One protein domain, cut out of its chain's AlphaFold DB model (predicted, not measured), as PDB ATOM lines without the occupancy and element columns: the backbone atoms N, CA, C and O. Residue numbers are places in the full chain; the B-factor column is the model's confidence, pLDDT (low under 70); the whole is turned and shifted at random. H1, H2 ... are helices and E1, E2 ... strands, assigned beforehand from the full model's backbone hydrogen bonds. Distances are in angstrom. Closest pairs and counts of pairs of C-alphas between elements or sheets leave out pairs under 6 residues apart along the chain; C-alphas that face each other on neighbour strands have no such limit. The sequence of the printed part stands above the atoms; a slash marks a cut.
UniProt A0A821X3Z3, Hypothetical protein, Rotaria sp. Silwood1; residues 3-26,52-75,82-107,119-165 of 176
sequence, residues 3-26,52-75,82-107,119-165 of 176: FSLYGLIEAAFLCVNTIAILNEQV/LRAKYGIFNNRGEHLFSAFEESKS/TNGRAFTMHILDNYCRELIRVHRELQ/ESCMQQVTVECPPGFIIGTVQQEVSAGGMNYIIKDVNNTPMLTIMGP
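AT A GLANCE: This is residues 3 to 26, 52 to 75, 82 to 107 and 119 to 165 of the 176 residues of the protein "Hypothetical protein" of Rotaria sp. Silwood1 (UniProt A0A821X3Z3). One strongly twisted sheet of eight strands curls like part of an open barrel round a single helix, H1, which fills the hollow of the curl. H1 covers one face of the sheet, nearer to the E5 to E7 part than to E1 and E2. The printed part has 121 residues, with H1 first and then E1 to E8, and the sheet's order is that of the chain, all antiparallel. The class is mixed, helices and strands; the whole is compact, with a radius of gyration of the C-alphas of 14.1 A and spans of 41 by 37 by 27 A.

IN THESE COORDINATES: H1, residues 3 to 19, runs 23.9 A from C-alpha 3 at (-14.726, 1.682, -36.053). E1 is residues 56 to 59, E2 65 to 72 (21.1 A), E3 87 to 92, E4 98 to 104 and E5 124 to 128. E6, residues 134 to 143, is the longest strand at 26.5 A. E7 is residues 146 to 153 (22.8 A), and E8, residues 158 to 163, ends at C-alpha 163 at (-4.422, -7.372, -36.239).

HOW THE PARTS SIT: The sheet's edge strands are E1 and E8, which are apart. From edge to edge its strands' lines turn by 83 degrees and the way across it by 155 degrees. Within hydrogen-bond range are N 58 and O 67 of the hairpin E1 and E2, 2.8 A, N 70 and O 90 between E2 and E3, 2.9 A, N 89 and O 102 of the hairpin E3 and E4, 2.8 A, and N 126 and O 103 between E4 and E5, 2.8 A. E5 to E8 form a meander, each strand the antiparallel neighbour of the one before, with N 127 and O 136 at 2.9 A, N 141 and O 148 at 2.8 A, and N 151 and O 160 at 2.8 A. H1 is on the sheet, two layers with the helix on one face; its closest C-alphas to E7 are those of Cys 15 and Ile 151, 5.9 A, and to E6 those of Ala 12 and Val 138, 6.5 A. In H1 every O i to N i+4 pair is within hydrogen-bond range.

THE WHOLE: The C-alphas farthest apart, of Tyr 95 and Ala 144, are 43.5 A apart. Residues 27 to 51, 76 to 81 and 108 to 118 are not printed, with C-alpha gaps of 25.6, 13.8 and 12.1 A. Of the links printed whole, each is tight. Mean pLDDT of the printed part is 72.3; 43 residues are under 70, among them 3 to 11 and 18 to 26.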
ATOM      1  N   PHE A   3     -16.009   2.390 -36.031       32.19
ATOM      2  CA  PHE A   3     -14.726   1.682 -36.053       32.19
ATOM      3  C   PHE A   3     -14.369   0.994 -37.390       32.19
ATOM      4  O   PHE A   3     -13.191   0.933 -37.719       32.19
ATOM      5  N   SER A   4     -15.343   0.540 -38.195       51.59
ATOM      6  CA  SER A   4     -15.051  -0.196 -39.447       51.59
ATOM      7  C   SER A   4     -14.439   0.690 -40.537       51.59
ATOM      8  O   SER A   4     -13.545   0.256 -41.255       51.59
ATOM      9  N   LEU A   5     -14.902   1.942 -40.657       53.72
ATOM     10  CA  LEU A   5     -14.405   2.871 -41.676       53.72
ATOM     11  C   LEU A   5     -13.003   3.380 -41.316       53.72
ATOM     12  O   LEU A   5     -12.130   3.402 -42.172       53.72
ATOM     13  N   TYR A   6     -12.770   3.715 -40.043       62.41
ATOM     14  CA  TYR A   6     -11.459   4.172 -39.569       62.41
ATOM     15  C   TYR A   6     -10.397   3.081 -39.721       62.41
ATOM     16  O   TYR A   6      -9.317   3.372 -40.222       62.41
ATOM     17  N   GLY A   7     -10.727   1.823 -39.397       63.31
ATOM     18  CA  GLY A   7      -9.813   0.697 -39.601       63.31
ATOM     19  C   GLY A   7      -9.432   0.488 -41.071       63.31
ATOM     20  O   GLY A   7      -8.264   0.267 -41.374       63.31
ATOM     21  N   LEU A   8     -10.383   0.632 -42.002       64.75
ATOM     22  CA  LEU A   8     -10.099   0.544 -43.441       64.75
ATOM     23  C   LEU A   8      -9.233   1.704 -43.944       64.75
ATOM     24  O   LEU A   8      -8.372   1.489 -44.794       64.75
ATOM     25  N   ILE A   9      -9.438   2.916 -43.422       65.44
ATOM     26  CA  ILE A   9      -8.620   4.085 -43.773       65.44
ATOM     27  C   ILE A   9      -7.189   3.889 -43.270       65.44
ATOM     28  O   ILE A   9      -6.249   4.026 -44.047       65.44
ATOM     29  N   GLU A  10      -7.015   3.519 -41.999       67.56
ATOM     30  CA  GLU A  10      -5.695   3.229 -41.426       67.56
ATOM     31  C   GLU A  10      -4.980   2.120 -42.202       67.56
ATOM     32  O   GLU A  10      -3.811   2.264 -42.568       67.56
ATOM     33  N   ALA A  11      -5.692   1.041 -42.528       69.06
ATOM     34  CA  ALA A  11      -5.140  -0.055 -43.307       69.06
ATOM     35  C   ALA A  11      -4.792   0.355 -44.749       69.06
ATOM     36  O   ALA A  11      -3.785  -0.109 -45.283       69.06
ATOM     37  N   ALA A  12      -5.557   1.256 -45.372       70.94
ATOM     38  CA  ALA A  12      -5.227   1.804 -46.685       70.94
ATOM     39  C   ALA A  12      -3.971   2.691 -46.646       70.94
ATOM     40  O   ALA A  12      -3.124   2.579 -47.530       70.94
ATOM     41  N   PHE A  13      -3.782   3.508 -45.604       71.25
ATOM     42  CA  PHE A  13      -2.533   4.260 -45.416       71.25
ATOM     43  C   PHE A  13      -1.334   3.340 -45.195       71.25
ATOM     44  O   PHE A  13      -0.267   3.563 -45.766       71.25
ATOM     45  N   LEU A  14      -1.504   2.274 -44.411       71.19
ATOM     46  CA  LEU A  14      -0.464   1.266 -44.222       71.19
ATOM     47  C   LEU A  14      -0.155   0.512 -45.520       71.19
ATOM     48  O   LEU A  14       1.012   0.230 -45.782       71.19
ATOM     49  N   CYS A  15      -1.163   0.239 -46.352       70.38
ATOM     50  CA  CYS A  15      -0.989  -0.312 -47.695       70.38
ATOM     51  C   CYS A  15      -0.100   0.605 -48.549       70.38
ATOM     52  O   CYS A  15       0.900   0.147 -49.092       70.38
ATOM     53  N   VAL A  16      -0.370   1.914 -48.573       70.06
ATOM     54  CA  VAL A  16       0.472   2.886 -49.291       70.06
ATOM     55  C   VAL A  16       1.885   2.947 -48.712       70.06
ATOM     56  O   VAL A  16       2.844   2.883 -49.467       70.06
ATOM     57  N   ASN A  17       2.055   3.019 -47.391       70.06
ATOM     58  CA  ASN A  17       3.395   3.039 -46.793       70.06
ATOM     59  C   ASN A  17       4.197   1.773 -47.126       70.06
ATOM     60  O   ASN A  17       5.393   1.855 -47.395       70.06
ATOM     61  N   THR A  18       3.537   0.613 -47.104       65.19
ATOM     62  CA  THR A  18       4.179  -0.693 -47.311       65.19
ATOM     63  C   THR A  18       4.482  -0.953 -48.786       65.19
ATOM     64  O   THR A  18       5.527  -1.517 -49.095       65.19
ATOM     65  N   ILE A  19       3.591  -0.547 -49.695       61.88
ATOM     66  CA  ILE A  19       3.682  -0.856 -51.129       61.88
ATOM     67  C   ILE A  19       4.296   0.301 -51.929       61.88
ATOM     68  O   ILE A  19       5.116   0.074 -52.813       61.88
ATOM     69  N   ALA A  20       3.933   1.548 -51.619       53.47
ATOM     70  CA  ALA A  20       4.326   2.732 -52.387       53.47
ATOM     71  C   ALA A  20       5.587   3.441 -51.860       53.47
ATOM     72  O   ALA A  20       5.959   4.483 -52.393       53.47
ATOM     73  N   ILE A  21       6.287   2.870 -50.869       52.66
ATOM     74  CA  ILE A  21       7.595   3.355 -50.394       52.66
ATOM     75  C   ILE A  21       7.518   4.824 -49.935       52.66
ATOM     76  O   ILE A  21       8.234   5.704 -50.416       52.66
ATOM     77  N   LEU A  22       6.658   5.112 -48.957       52.62
ATOM     78  CA  LEU A  22       6.865   6.303 -48.134       52.62
ATOM     79  C   LEU A  22       7.952   5.940 -47.113       52.62
ATOM     80  O   LEU A  22       7.708   5.200 -46.167       52.62
ATOM     81  N   ASN A  23       9.178   6.412 -47.359       44.16
ATOM     82  CA  ASN A  23      10.423   6.097 -46.628       44.16
ATOM     83  C   ASN A  23      10.467   6.545 -45.153       44.16
ATOM     84  O   ASN A  23      11.537   6.634 -44.553       44.16
ATOM     85  N   GLU A  24       9.325   6.806 -44.535       47.25
ATOM     86  CA  GLU A  24       9.243   7.105 -43.120       47.25
ATOM     87  C   GLU A  24       8.239   6.144 -42.484       47.25
ATOM     88  O   GLU A  24       7.111   5.984 -42.946       47.25
ATOM     89  N   GLN A  25       8.655   5.486 -41.402       43.22
ATOM     90  CA  GLN A  25       7.767   4.805 -40.460       43.22
ATOM     91  C   GLN A  25       6.881   5.872 -39.798       43.22
ATOM     92  O   GLN A  25       7.119   6.292 -38.665       43.22
ATOM     93  N   VAL A  26       5.912   6.401 -40.543       48.78
ATOM     94  CA  VAL A  26       5.024   7.452 -40.064       48.78
ATOM     95  C   VAL A  26       3.859   6.773 -39.369       48.78
ATOM     96  O   VAL A  26       2.994   6.177 -40.005       48.78
ATOM     97  N   LEU A  52     -12.385  22.697 -48.783       46.75
ATOM     98  CA  LEU A  52     -13.730  22.814 -48.175       46.75
ATOM     99  C   LEU A  52     -14.506  21.486 -48.020       46.75
ATOM    100  O   LEU A  52     -15.533  21.442 -47.348       46.75
ATOM    101  N   ARG A  53     -14.046  20.403 -48.660       53.94
ATOM    102  CA  ARG A  53     -14.636  19.057 -48.589       53.94
ATOM    103  C   ARG A  53     -13.827  18.069 -47.738       53.94
ATOM    104  O   ARG A  53     -14.339  16.988 -47.469       53.94
ATOM    105  N   ALA A  54     -12.607  18.420 -47.319       57.94
ATOM    106  CA  ALA A  54     -11.741  17.605 -46.468       57.94
ATOM    107  C   ALA A  54     -12.397  17.359 -45.106       57.94
ATOM    108  O   ALA A  54     -12.630  18.285 -44.334       57.94
ATOM    109  N   LYS A  55     -12.701  16.091 -44.821       68.88
ATOM    110  CA  LYS A  55     -13.292  15.643 -43.550       68.88
ATOM    111  C   LYS A  55     -12.231  15.183 -42.551       68.88
ATOM    112  O   LYS A  55     -12.495  15.157 -41.349       68.88
ATOM    113  N   TYR A  56     -11.047  14.825 -43.047       72.12
ATOM    114  CA  TYR A  56      -9.976  14.234 -42.258       72.12
ATOM    115  C   TYR A  56      -8.647  14.944 -42.518       72.12
ATOM    116  O   TYR A  56      -8.285  15.186 -43.670       72.12
ATOM    117  N   GLY A  57      -7.914  15.243 -41.447       73.69
ATOM    118  CA  GLY A  57      -6.510  15.648 -41.513       73.69
ATOM    119  C   GLY A  57      -5.612  14.506 -41.046       73.69
ATOM    120  O   GLY A  57      -5.914  13.863 -40.036       73.69
ATOM    121  N   ILE A  58      -4.529  14.257 -41.779       74.44
ATOM    122  CA  ILE A  58      -3.504  13.269 -41.445       74.44
ATOM    123  C   ILE A  58      -2.241  14.005 -41.020       74.44
ATOM    124  O   ILE A  58      -1.668  14.782 -41.788       74.44
ATOM    125  N   PHE A  59      -1.802  13.729 -39.797       75.25
ATOM    126  CA  PHE A  59      -0.651  14.381 -39.183       75.25
ATOM    127  C   PHE A  59       0.413  13.361 -38.799       75.25
ATOM    128  O   PHE A  59       0.092  12.221 -38.445       75.25
ATOM    129  N   ASN A  60       1.673  13.786 -38.822       70.81
ATOM    130  CA  ASN A  60       2.763  13.002 -38.252       70.81
ATOM    131  C   ASN A  60       2.807  13.125 -36.715       70.81
ATOM    132  O   ASN A  60       2.080  13.905 -36.095       70.81
ATOM    133  N   ASN A  61       3.723  12.391 -36.082       71.00
ATOM    134  CA  ASN A  61       3.919  12.433 -34.627       71.00
ATOM    135  C   ASN A  61       4.348  13.794 -34.075       71.00
ATOM    136  O   ASN A  61       4.196  14.032 -32.877       71.00
ATOM    137  N   ARG A  62       4.901  14.665 -34.922       73.25
ATOM    138  CA  ARG A  62       5.309  16.026 -34.561       73.25
ATOM    139  C   ARG A  62       4.142  17.016 -34.653       73.25
ATOM    140  O   ARG A  62       4.308  18.169 -34.279       73.25
ATOM    141  N   GLY A  63       2.968  16.567 -35.108       70.06
ATOM    142  CA  GLY A  63       1.785  17.402 -35.306       70.06
ATOM    143  C   GLY A  63       1.787  18.176 -36.625       70.06
ATOM    144  O   GLY A  63       0.961  19.067 -36.801       70.06
ATOM    145  N   GLU A  64       2.687  17.857 -37.555       74.69
ATOM    146  CA  GLU A  64       2.735  18.492 -38.874       74.69
ATOM    147  C   GLU A  64       1.687  17.856 -39.797       74.69
ATOM    148  O   GLU A  64       1.551  16.629 -39.838       74.69
ATOM    149  N   HIS A  65       0.945  18.686 -40.536       76.44
ATOM    150  CA  HIS A  65      -0.050  18.227 -41.506       76.44
ATOM    151  C   HIS A  65       0.642  17.634 -42.738       76.44
ATOM    152  O   HIS A  65       1.412  18.317 -43.419       76.44
ATOM    153  N   LEU A  66       0.353  16.367 -43.027       75.62
ATOM    154  CA  LEU A  66       0.918  15.650 -44.168       75.62
ATOM    155  C   LEU A  66      -0.060  15.586 -45.337       75.62
ATOM    156  O   LEU A  66       0.309  15.893 -46.469       75.62
ATOM    157  N   PHE A  67      -1.298  15.182 -45.053       78.69
ATOM    158  CA  PHE A  67      -2.313  14.937 -46.069       78.69
ATOM    159  C   PHE A  67      -3.695  15.343 -45.567       78.69
ATOM    160  O   PHE A  67      -4.002  15.242 -44.379       78.69
ATOM    161  N   SER A  68      -4.556  15.739 -46.495       79.00
ATOM    162  CA  SER A  68      -5.983  15.953 -46.252       79.00
ATOM    163  C   SER A  68      -6.776  14.847 -46.931       79.00
ATOM    164  O   SER A  68      -6.408  14.424 -48.019       79.00
ATOM    165  N   ALA A  69      -7.884  14.393 -46.349       78.44
ATOM    166  CA  ALA A  69      -8.743  13.410 -46.999       78.44
ATOM    167  C   ALA A  69     -10.227  13.772 -46.933       78.44
ATOM    168  O   ALA A  69     -10.717  14.352 -45.958       78.44
ATOM    169  N   PHE A  70     -10.963  13.405 -47.978       76.75
ATOM    170  CA  PHE A  70     -12.415  13.518 -48.020       76.75
ATOM    171  C   PHE A  70     -13.069  12.277 -48.599       76.75
ATOM    172  O   PHE A  70     -12.516  11.590 -49.449       76.75
ATOM    173  N   GLU A  71     -14.282  12.019 -48.130       77.31
ATOM    174  CA  GLU A  71     -15.122  10.943 -48.630       77.31
ATOM    175  C   GLU A  71     -16.115  11.514 -49.643       77.31
ATOM    176  O   GLU A  71     -16.977  12.327 -49.290       77.31
ATOM    177  N   GLU A  72     -15.999  11.077 -50.892       76.31
ATOM    178  CA  GLU A  72     -17.038  11.208 -51.899       76.31
ATOM    179  C   GLU A  72     -18.042  10.066 -51.727       76.31
ATOM    180  O   GLU A  72     -17.716   8.887 -51.585       76.31
ATOM    181  N   SER A  73     -19.310  10.444 -51.668       63.31
ATOM    182  CA  SER A  73     -20.418   9.580 -51.297       63.31
ATOM    183  C   SER A  73     -21.548   9.857 -52.265       63.31
ATOM    184  O   SER A  73     -22.089  10.960 -52.254       63.31
ATOM    185  N   LYS A  74     -21.905   8.892 -53.117       53.47
ATOM    186  CA  LYS A  74     -23.028   9.091 -54.036       53.47
ATOM    187  C   LYS A  74     -24.326   9.154 -53.230       53.47
ATOM    188  O   LYS A  74     -24.624   8.276 -52.428       53.47
ATOM    189  N   SER A  75     -25.093  10.213 -53.456       42.72
ATOM    190  CA  SER A  75     -26.241  10.677 -52.663       42.72
ATOM    191  C   SER A  75     -27.474   9.754 -52.645       42.72
ATOM    192  O   SER A  75     -28.540  10.192 -52.227       42.72
ATOM    193  N   THR A  82     -25.918   0.547 -43.068       49.25
ATOM    194  CA  THR A  82     -24.692   1.293 -42.719       49.25
ATOM    195  C   THR A  82     -23.368   0.528 -42.902       49.25
ATOM    196  O   THR A  82     -22.317   1.152 -43.011       49.25
ATOM    197  N   ASN A  83     -23.384  -0.807 -42.974       49.69
ATOM    198  CA  ASN A  83     -22.168  -1.628 -43.071       49.69
ATOM    199  C   ASN A  83     -21.774  -2.033 -44.507       49.69
ATOM    200  O   ASN A  83     -20.657  -2.510 -44.690       49.69
ATOM    201  N   GLY A  84     -22.623  -1.839 -45.526       55.31
ATOM    202  CA  GLY A  84     -22.386  -2.301 -46.914       55.31
ATOM    203  C   GLY A  84     -22.033  -1.208 -47.930       55.31
ATOM    204  O   GLY A  84     -21.787  -1.509 -49.093       55.31
ATOM    205  N   ARG A  85     -22.018   0.053 -47.488       67.19
ATOM    206  CA  ARG A  85     -21.999   1.250 -48.337       67.19
ATOM    207  C   ARG A  85     -20.736   1.403 -49.192       67.19
ATOM    208  O   ARG A  85     -19.631   1.243 -48.659       67.19
ATOM    209  N   ALA A  86     -20.898   1.769 -50.465       73.00
ATOM    210  CA  ALA A  86     -19.776   2.166 -51.304       73.00
ATOM    211  C   ALA A  86     -19.266   3.545 -50.887       73.00
ATOM    212  O   ALA A  86     -20.022   4.431 -50.483       73.00
ATOM    213  N   PHE A  87     -17.965   3.749 -51.010       76.06
ATOM    214  CA  PHE A  87     -17.385   5.069 -50.831       76.06
ATOM    215  C   PHE A  87     -16.111   5.191 -51.647       76.06
ATOM    216  O   PHE A  87     -15.384   4.214 -51.846       76.06
ATOM    217  N   THR A  88     -15.826   6.419 -52.058       83.44
ATOM    218  CA  THR A  88     -14.521   6.786 -52.595       83.44
ATOM    219  C   THR A  88     -13.901   7.770 -51.626       83.44
ATOM    220  O   THR A  88     -14.480   8.810 -51.326       83.44
ATOM    221  N   MET A  89     -12.732   7.439 -51.098       83.50
ATOM    222  CA  MET A  89     -11.939   8.367 -50.315       83.50
ATOM    223  C   MET A  89     -10.805   8.910 -51.171       83.50
ATOM    224  O   MET A  89     -10.045   8.158 -51.777       83.50
ATOM    225  N   HIS A  90     -10.696  10.229 -51.175       84.06
ATOM    226  CA  HIS A  90      -9.659  10.974 -51.864       84.06
ATOM    227  C   HIS A  90      -8.686  11.499 -50.824       84.06
ATOM    228  O   HIS A  90      -9.102  12.186 -49.888       84.06
ATOM    229  N   ILE A  91      -7.407  11.188 -50.988       83.62
ATOM    230  CA  ILE A  91      -6.330  11.669 -50.130       83.62
ATOM    231  C   ILE A  91      -5.463  12.609 -50.964       83.62
ATOM    232  O   ILE A  91      -4.984  12.263 -52.048       83.62
ATOM    233  N   LEU A  92      -5.288  13.815 -50.445       81.56
ATOM    234  CA  LEU A  92      -4.666  14.946 -51.103       81.56
ATOM    235  C   LEU A  92      -3.353  15.316 -50.414       81.56
ATOM    236  O   LEU A  92      -3.249  15.248 -49.186       81.56
ATOM    237  N   ASP A  93      -2.389  15.783 -51.201       80.69
ATOM    238  CA  ASP A  93      -1.202  16.460 -50.683       80.69
ATOM    239  C   ASP A  93      -1.497  17.895 -50.214       80.69
ATOM    240  O   ASP A  93      -2.599  18.428 -50.363       80.69
ATOM    241  N   ASN A  94      -0.469  18.551 -49.673       76.44
ATOM    242  CA  ASN A  94      -0.529  19.948 -49.235       76.44
ATOM    243  C   ASN A  94      -0.771  20.958 -50.379       76.44
ATOM    244  O   ASN A  94      -0.999  22.135 -50.107       76.44
ATOM    245  N   TYR A  95      -0.732  20.524 -51.643       79.62
ATOM    246  CA  TYR A  95      -1.037  21.327 -52.831       79.62
ATOM    247  C   TYR A  95      -2.422  21.002 -53.413       79.62
ATOM    248  O   TYR A  95      -2.715  21.381 -54.548       79.62
ATOM    249  N   CYS A  96      -3.275  20.301 -52.656       77.50
ATOM    250  CA  CYS A  96      -4.608  19.859 -53.073       77.50
ATOM    251  C   CYS A  96      -4.604  18.926 -54.298       77.50
ATOM    252  O   CYS A  96      -5.602  18.847 -55.018       77.50
ATOM    253  N   ARG A  97      -3.506  18.203 -54.546       82.56
ATOM    254  CA  ARG A  97      -3.424  17.191 -55.604       82.56
ATOM    255  C   ARG A  97      -3.760  15.826 -55.030       82.56
ATOM    256  O   ARG A  97      -3.234  15.443 -53.987       82.56
ATOM    257  N   GLU A  98      -4.621  15.088 -55.719       83.00
ATOM    258  CA  GLU A  98      -4.987  13.732 -55.319       83.00
ATOM    259  C   GLU A  98      -3.811  12.779 -55.536       83.00
ATOM    260  O   GLU A  98      -3.348  12.593 -56.662       83.00
ATOM    261  N   LEU A  99      -3.326  12.196 -54.441       84.88
ATOM    262  CA  LEU A  99      -2.228  11.233 -54.458       84.88
ATOM    263  C   LEU A  99      -2.732   9.805 -54.351       84.88
ATOM    264  O   LEU A  99      -2.243   8.934 -55.061       84.88
ATOM    265  N   ILE A 100      -3.687   9.568 -53.454       86.19
ATOM    266  CA  ILE A 100      -4.193   8.228 -53.180       86.19
ATOM    267  C   ILE A 100      -5.707   8.254 -53.296       86.19
ATOM    268  O   ILE A 100      -6.372   9.137 -52.744       86.19
ATOM    269  N   ARG A 101      -6.242   7.247 -53.981       87.62
ATOM    270  CA  ARG A 101      -7.673   6.979 -54.028       87.62
ATOM    271  C   ARG A 101      -7.948   5.625 -53.403       87.62
ATOM    272  O   ARG A 101      -7.379   4.616 -53.811       87.62
ATOM    273  N   VAL A 102      -8.824   5.613 -52.407       86.56
ATOM    274  CA  VAL A 102      -9.301   4.381 -51.780       86.56
ATOM    275  C   VAL A 102     -10.740   4.182 -52.205       86.56
ATOM    276  O   VAL A 102     -11.600   5.008 -51.904       86.56
ATOM    277  N   HIS A 103     -11.001   3.096 -52.915       86.50
ATOM    278  CA  HIS A 103     -12.322   2.790 -53.434       86.50
ATOM    279  C   HIS A 103     -12.886   1.551 -52.752       86.50
ATOM    280  O   HIS A 103     -12.275   0.482 -52.768       86.50
ATOM    281  N   ARG A 104     -14.091   1.680 -52.202       82.00
ATOM    282  CA  ARG A 104     -14.897   0.556 -51.738       82.00
ATOM    283  C   ARG A 104     -16.092   0.367 -52.658       82.00
ATOM    284  O   ARG A 104     -16.939   1.251 -52.761       82.00
ATOM    285  N   GLU A 105     -16.197  -0.811 -53.261       73.94
ATOM    286  CA  GLU A 105     -17.398  -1.206 -53.997       73.94
ATOM    287  C   GLU A 105     -18.571  -1.503 -53.055       73.94
ATOM    288  O   GLU A 105     -18.386  -1.945 -51.917       73.94
ATOM    289  N   LEU A 106     -19.797  -1.266 -53.540       63.91
ATOM    290  CA  LEU A 106     -21.013  -1.595 -52.802       63.91
ATOM    291  C   LEU A 106     -21.064  -3.110 -52.604       63.91
ATOM    292  O   LEU A 106     -21.180  -3.866 -53.567       63.91
ATOM    293  N   GLN A 107     -21.043  -3.552 -51.353       60.97
ATOM    294  CA  GLN A 107     -21.266  -4.953 -51.027       60.97
ATOM    295  C   GLN A 107     -22.691  -5.104 -50.502       60.97
ATOM    296  O   GLN A 107     -22.984  -4.845 -49.332       60.97
ATOM    297  N   GLU A 119     -17.506 -15.724 -45.525       45.09
ATOM    298  CA  GLU A 119     -16.625 -15.165 -46.560       45.09
ATOM    299  C   GLU A 119     -17.313 -14.136 -47.475       45.09
ATOM    300  O   GLU A 119     -16.658 -13.216 -47.953       45.09
ATOM    301  N   SER A 120     -18.636 -14.217 -47.676       47.56
ATOM    302  CA  SER A 120     -19.362 -13.342 -48.617       47.56
ATOM    303  C   SER A 120     -19.693 -11.946 -48.073       47.56
ATOM    304  O   SER A 120     -20.257 -11.130 -48.795       47.56
ATOM    305  N   CYS A 121     -19.351 -11.665 -46.811       55.50
ATOM    306  CA  CYS A 121     -19.580 -10.375 -46.146       55.50
ATOM    307  C   CYS A 121     -18.269  -9.644 -45.792       55.50
ATOM    308  O   CYS A 121     -18.285  -8.681 -45.022       55.50
ATOM    309  N   MET A 122     -17.128 -10.126 -46.293       67.25
ATOM    310  CA  MET A 122     -15.815  -9.559 -45.989       67.25
ATOM    311  C   MET A 122     -15.597  -8.252 -46.755       67.25
ATOM    312  O   MET A 122     -15.639  -8.218 -47.986       67.25
ATOM    313  N   GLN A 123     -15.344  -7.169 -46.017       74.00
ATOM    314  CA  GLN A 123     -15.114  -5.850 -46.601       74.00
ATOM    315  C   GLN A 123     -13.779  -5.820 -47.347       74.00
ATOM    316  O   GLN A 123     -12.759  -6.253 -46.816       74.00
ATOM    317  N   GLN A 124     -13.775  -5.276 -48.561       81.31
ATOM    318  CA  GLN A 124     -12.565  -5.071 -49.352       81.31
ATOM    319  C   GLN A 124     -12.531  -3.646 -49.896       81.31
ATOM    320  O   GLN A 124     -13.567  -3.097 -50.278       81.31
ATOM    321  N   VAL A 125     -11.338  -3.058 -49.936       85.88
ATOM    322  CA  VAL A 125     -11.077  -1.772 -50.586       85.88
ATOM    323  C   VAL A 125      -9.875  -1.873 -51.514       85.88
ATOM    324  O   VAL A 125      -8.904  -2.579 -51.230       85.88
ATOM    325  N   THR A 126      -9.943  -1.146 -52.619       89.81
ATOM    326  CA  THR A 126      -8.860  -1.008 -53.593       89.81
ATOM    327  C   THR A 126      -8.113   0.286 -53.321       89.81
ATOM    328  O   THR A 126      -8.737   1.313 -53.045       89.81
ATOM    329  N   VAL A 127      -6.784   0.235 -53.384       89.81
ATOM    330  CA  VAL A 127      -5.910   1.385 -53.156       89.81
ATOM    331  C   VAL A 127      -5.180   1.718 -54.452       89.81
ATOM    332  O   VAL A 127      -4.487   0.873 -55.025       89.81
ATOM    333  N   GLU A 128      -5.331   2.957 -54.904       89.75
ATOM    334  CA  GLU A 128      -4.676   3.502 -56.092       89.75
ATOM    335  C   GLU A 128      -3.687   4.600 -55.704       89.75
ATOM    336  O   GLU A 128      -4.010   5.447 -54.870       89.75
ATOM    337  N   CYS A 129      -2.503   4.609 -56.319       85.25
ATOM    338  CA  CYS A 129      -1.491   5.649 -56.136       85.25
ATOM    339  C   CYS A 129      -0.515   5.688 -57.338       85.25
ATOM    340  O   CYS A 129       0.280   4.757 -57.487       85.25
ATOM    341  N   PRO A 130      -0.502   6.752 -58.170       87.94
ATOM    342  CA  PRO A 130      -1.497   7.828 -58.228       87.94
ATOM    343  C   PRO A 130      -2.878   7.302 -58.676       87.94
ATOM    344  O   PRO A 130      -2.979   6.154 -59.114       87.94
ATOM    345  N   PRO A 131      -3.957   8.106 -58.592       87.56
ATOM    346  CA  PRO A 131      -5.291   7.666 -59.003       87.56
ATOM    347  C   PRO A 131      -5.309   7.131 -60.441       87.56
ATOM    348  O   PRO A 131      -4.751   7.749 -61.349       87.56
ATOM    349  N   GLY A 132      -5.950   5.981 -60.646       87.19
ATOM    350  CA  GLY A 132      -5.919   5.214 -61.897       87.19
ATOM    351  C   GLY A 132      -4.863   4.102 -61.952       87.19
ATOM    352  O   GLY A 132      -4.931   3.263 -62.847       87.19
ATOM    353  N   PHE A 133      -3.929   4.045 -60.996       88.94
ATOM    354  CA  PHE A 133      -2.952   2.960 -60.867       88.94
ATOM    355  C   PHE A 133      -3.161   2.212 -59.557       88.94
ATOM    356  O   PHE A 133      -2.801   2.701 -58.487       88.94
ATOM    357  N   ILE A 134      -3.738   1.014 -59.641       89.88
ATOM    358  CA  ILE A 134      -3.930   0.144 -58.479       89.88
ATOM    359  C   ILE A 134      -2.562  -0.331 -57.996       89.88
ATOM    360  O   ILE A 134      -1.803  -0.915 -58.768       89.88
ATOM    361  N   ILE A 135      -2.279  -0.104 -56.715       88.19
ATOM    362  CA  ILE A 135      -1.070  -0.600 -56.045       88.19
ATOM    363  C   ILE A 135      -1.369  -1.807 -55.154       88.19
ATOM    364  O   ILE A 135      -0.474  -2.575 -54.829       88.19
ATOM    365  N   GLY A 136      -2.628  -2.015 -54.769       89.19
ATOM    366  CA  GLY A 136      -2.996  -3.149 -53.938       89.19
ATOM    367  C   GLY A 136      -4.428  -3.093 -53.443       89.19
ATOM    368  O   GLY A 136      -5.211  -2.201 -53.786       89.19
ATOM    369  N   THR A 137      -4.773  -4.065 -52.608       88.31
ATOM    370  CA  THR A 137      -6.080  -4.142 -51.957       88.31
ATOM    371  C   THR A 137      -5.928  -4.399 -50.468       88.31
ATOM    372  O   THR A 137      -4.960  -5.004 -50.012       88.31
ATOM    373  N   VAL A 138      -6.900  -3.933 -49.694       86.31
ATOM    374  CA  VAL A 138      -7.022  -4.254 -48.275       86.31
ATOM    375  C   VAL A 138      -8.307  -5.039 -48.094       86.31
ATOM    376  O   VAL A 138      -9.382  -4.570 -48.469       86.31
ATOM    377  N   GLN A 139      -8.201  -6.230 -47.520       83.62
ATOM    378  CA  GLN A 139      -9.329  -7.115 -47.271       83.62
ATOM    379  C   GLN A 139      -9.459  -7.389 -45.776       83.62
ATOM    380  O   GLN A 139      -8.491  -7.750 -45.114       83.62
ATOM    381  N   GLN A 140     -10.667  -7.251 -45.249       77.75
ATOM    382  CA  GLN A 140     -10.995  -7.679 -43.902       77.75
ATOM    383  C   GLN A 140     -11.113  -9.209 -43.845       77.75
ATOM    384  O   GLN A 140     -11.725  -9.826 -44.713       77.75
ATOM    385  N   GLU A 141     -10.562  -9.813 -42.798       74.94
ATOM    386  CA  GLU A 141     -10.649 -11.242 -42.520       74.94
ATOM    387  C   GLU A 141     -11.023 -11.478 -41.051       74.94
ATOM    388  O   GLU A 141     -10.586 -10.762 -40.151       74.94
ATOM    389  N   VAL A 142     -11.843 -12.494 -40.791       69.75
ATOM    390  CA  VAL A 142     -12.175 -12.933 -39.431       69.75
ATOM    391  C   VAL A 142     -11.191 -14.023 -39.028       69.75
ATOM    392  O   VAL A 142     -11.151 -15.081 -39.653       69.75
ATOM    393  N   SER A 143     -10.457 -13.808 -37.941       66.00
ATOM    394  CA  SER A 143      -9.598 -14.819 -37.323       66.00
ATOM    395  C   SER A 143     -10.140 -15.254 -35.962       66.00
ATOM    396  O   SER A 143     -11.010 -14.601 -35.383       66.00
ATOM    397  N   ALA A 144      -9.602 -16.348 -35.413       58.97
ATOM    398  CA  ALA A 144      -9.981 -16.853 -34.088       58.97
ATOM    399  C   ALA A 144      -9.779 -15.825 -32.953       58.97
ATOM    400  O   ALA A 144     -10.414 -15.947 -31.910       58.97
ATOM    401  N   GLY A 145      -8.921 -14.820 -33.161       58.00
ATOM    402  CA  GLY A 145      -8.626 -13.760 -32.198       58.00
ATOM    403  C   GLY A 145      -9.300 -12.420 -32.483       58.00
ATOM    404  O   GLY A 145      -9.093 -11.503 -31.709       58.00
ATOM    405  N   GLY A 146     -10.079 -12.260 -33.560       65.50
ATOM    406  CA  GLY A 146     -10.712 -10.979 -33.901       65.50
ATOM    407  C   GLY A 146     -10.700 -10.650 -35.393       65.50
ATOM    408  O   GLY A 146     -10.399 -11.500 -36.235       65.50
ATOM    409  N   MET A 147     -11.053  -9.404 -35.716       68.19
ATOM    410  CA  MET A 147     -11.027  -8.886 -37.089       68.19
ATOM    411  C   MET A 147      -9.612  -8.481 -37.471       68.19
ATOM    412  O   MET A 147      -9.019  -7.661 -36.785       68.19
ATOM    413  N   ASN A 148      -9.104  -9.002 -38.578       75.81
ATOM    414  CA  ASN A 148      -7.820  -8.629 -39.154       75.81
ATOM    415  C   ASN A 148      -8.031  -7.926 -40.496       75.81
ATOM    416  O   ASN A 148      -9.059  -8.106 -41.149       75.81
ATOM    417  N   TYR A 149      -7.035  -7.160 -40.930       79.88
ATOM    418  CA  TYR A 149      -6.978  -6.593 -42.273       79.88
ATOM    419  C   TYR A 149      -5.728  -7.098 -42.979       79.88
ATOM    420  O   TYR A 149      -4.614  -6.885 -42.509       79.88
ATOM    421  N   ILE A 150      -5.908  -7.763 -44.111       83.69
ATOM    422  CA  ILE A 150      -4.823  -8.239 -44.959       83.69
ATOM    423  C   ILE A 150      -4.605  -7.221 -46.067       83.69
ATOM    424  O   ILE A 150      -5.503  -6.948 -46.864       83.69
ATOM    425  N   ILE A 151      -3.389  -6.702 -46.138       86.62
ATOM    426  CA  ILE A 151      -2.889  -5.915 -47.256       86.62
ATOM    427  C   ILE A 151      -2.343  -6.886 -48.298       86.62
ATOM    428  O   ILE A 151      -1.490  -7.726 -47.995       86.62
ATOM    429  N   LYS A 152      -2.835  -6.761 -49.527       87.62
ATOM    430  CA  LYS A 152      -2.428  -7.552 -50.683       87.62
ATOM    431  C   LYS A 152      -1.845  -6.647 -51.761       87.62
ATOM    432  O   LYS A 152      -2.370  -5.562 -52.005       87.62
ATOM    433  N   ASP A 153      -0.806  -7.132 -52.425       87.44
ATOM    434  CA  ASP A 153      -0.233  -6.507 -53.623       87.44
ATOM    435  C   ASP A 153      -1.210  -6.556 -54.820       87.44
ATOM    436  O   ASP A 153      -2.238  -7.241 -54.772       87.44
ATOM    437  N   VAL A 154      -0.863  -5.902 -55.932       87.81
ATOM    438  CA  VAL A 154      -1.566  -5.969 -57.227       87.81
ATOM    439  C   VAL A 154      -1.796  -7.402 -57.714       87.81
ATOM    440  O   VAL A 154      -2.798  -7.689 -58.363       87.81
ATOM    441  N   ASN A 155      -0.907  -8.328 -57.346       87.56
ATOM    442  CA  ASN A 155      -1.010  -9.751 -57.671       87.56
ATOM    443  C   ASN A 155      -1.873 -10.549 -56.672       87.56
ATOM    444  O   ASN A 155      -1.806 -11.776 -56.644       87.56
ATOM    445  N   ASN A 156      -2.638  -9.879 -55.799       84.94
ATOM    446  CA  ASN A 156      -3.406 -10.475 -54.697       84.94
ATOM    447  C   ASN A 156      -2.569 -11.296 -53.696       84.94
ATOM    448  O   ASN A 156      -3.108 -12.108 -52.941       84.94
ATOM    449  N   THR A 157      -1.256 -11.072 -53.658       87.12
ATOM    450  CA  THR A 157      -0.354 -11.753 -52.725       87.12
ATOM    451  C   THR A 157      -0.373 -11.028 -51.377       87.12
ATOM    452  O   THR A 157      -0.162  -9.813 -51.360       87.12
ATOM    453  N   PRO A 158      -0.639 -11.717 -50.251       85.94
ATOM    454  CA  PRO A 158      -0.670 -11.087 -48.936       85.94
ATOM    455  C   PRO A 158       0.729 -10.607 -48.536       85.94
ATOM    456  O   PRO A 158       1.686 -11.376 -48.561       85.94
ATOM    457  N   MET A 159       0.837  -9.336 -48.154       83.62
ATOM    458  CA  MET A 159       2.096  -8.703 -47.752       83.62
ATOM    459  C   MET A 159       2.151  -8.421 -46.254       83.62
ATOM    460  O   MET A 159       3.179  -8.633 -45.615       83.62
ATOM    461  N   LEU A 160       1.045  -7.932 -45.691       82.94
ATOM    462  CA  LEU A 160       0.966  -7.531 -44.293       82.94
ATOM    463  C   LEU A 160      -0.413  -7.868 -43.735       82.94
ATOM    464  O   LEU A 160      -1.420  -7.720 -44.421       82.94
ATOM    465  N   THR A 161      -0.458  -8.308 -42.480       82.00
ATOM    466  CA  THR A 161      -1.707  -8.484 -41.735       82.00
ATOM    467  C   THR A 161      -1.713  -7.531 -40.553       82.00
ATOM    468  O   THR A 161      -0.821  -7.567 -39.709       82.00
ATOM    469  N   ILE A 162      -2.726  -6.678 -40.495       78.94
ATOM    470  CA  ILE A 162      -2.995  -5.782 -39.381       78.94
ATOM    471  C   ILE A 162      -3.976  -6.506 -38.470       78.94
ATOM    472  O   ILE A 162      -5.108  -6.793 -38.865       78.94
ATOM    473  N   MET A 163      -3.536  -6.814 -37.255       73.56
ATOM    474  CA  MET A 163      -4.422  -7.372 -36.239       73.56
ATOM    475  C   MET A 163      -5.329  -6.267 -35.715       73.56
ATOM    476  O   MET A 163      -4.849  -5.260 -35.192       73.56
ATOM    477  N   GLY A 164      -6.636  -6.447 -35.854       65.44
ATOM    478  CA  GLY A 164      -7.601  -5.587 -35.188       65.44
ATOM    479  C   GLY A 164      -7.798  -5.996 -33.725       65.44
ATOM    480  O   GLY A 164      -7.202  -6.960 -33.238       65.44
ATOM    481  N   PRO A 165      -8.622  -5.245 -32.980       59.28
ATOM    482  CA  PRO A 165      -8.823  -5.475 -31.556       59.28
ATOM    483  C   PRO A 165      -9.334  -6.897 -31.266       59.28
ATOM    484  O   PRO A 165     -10.278  -7.376 -31.895       59.28
TER     485      PRO A 165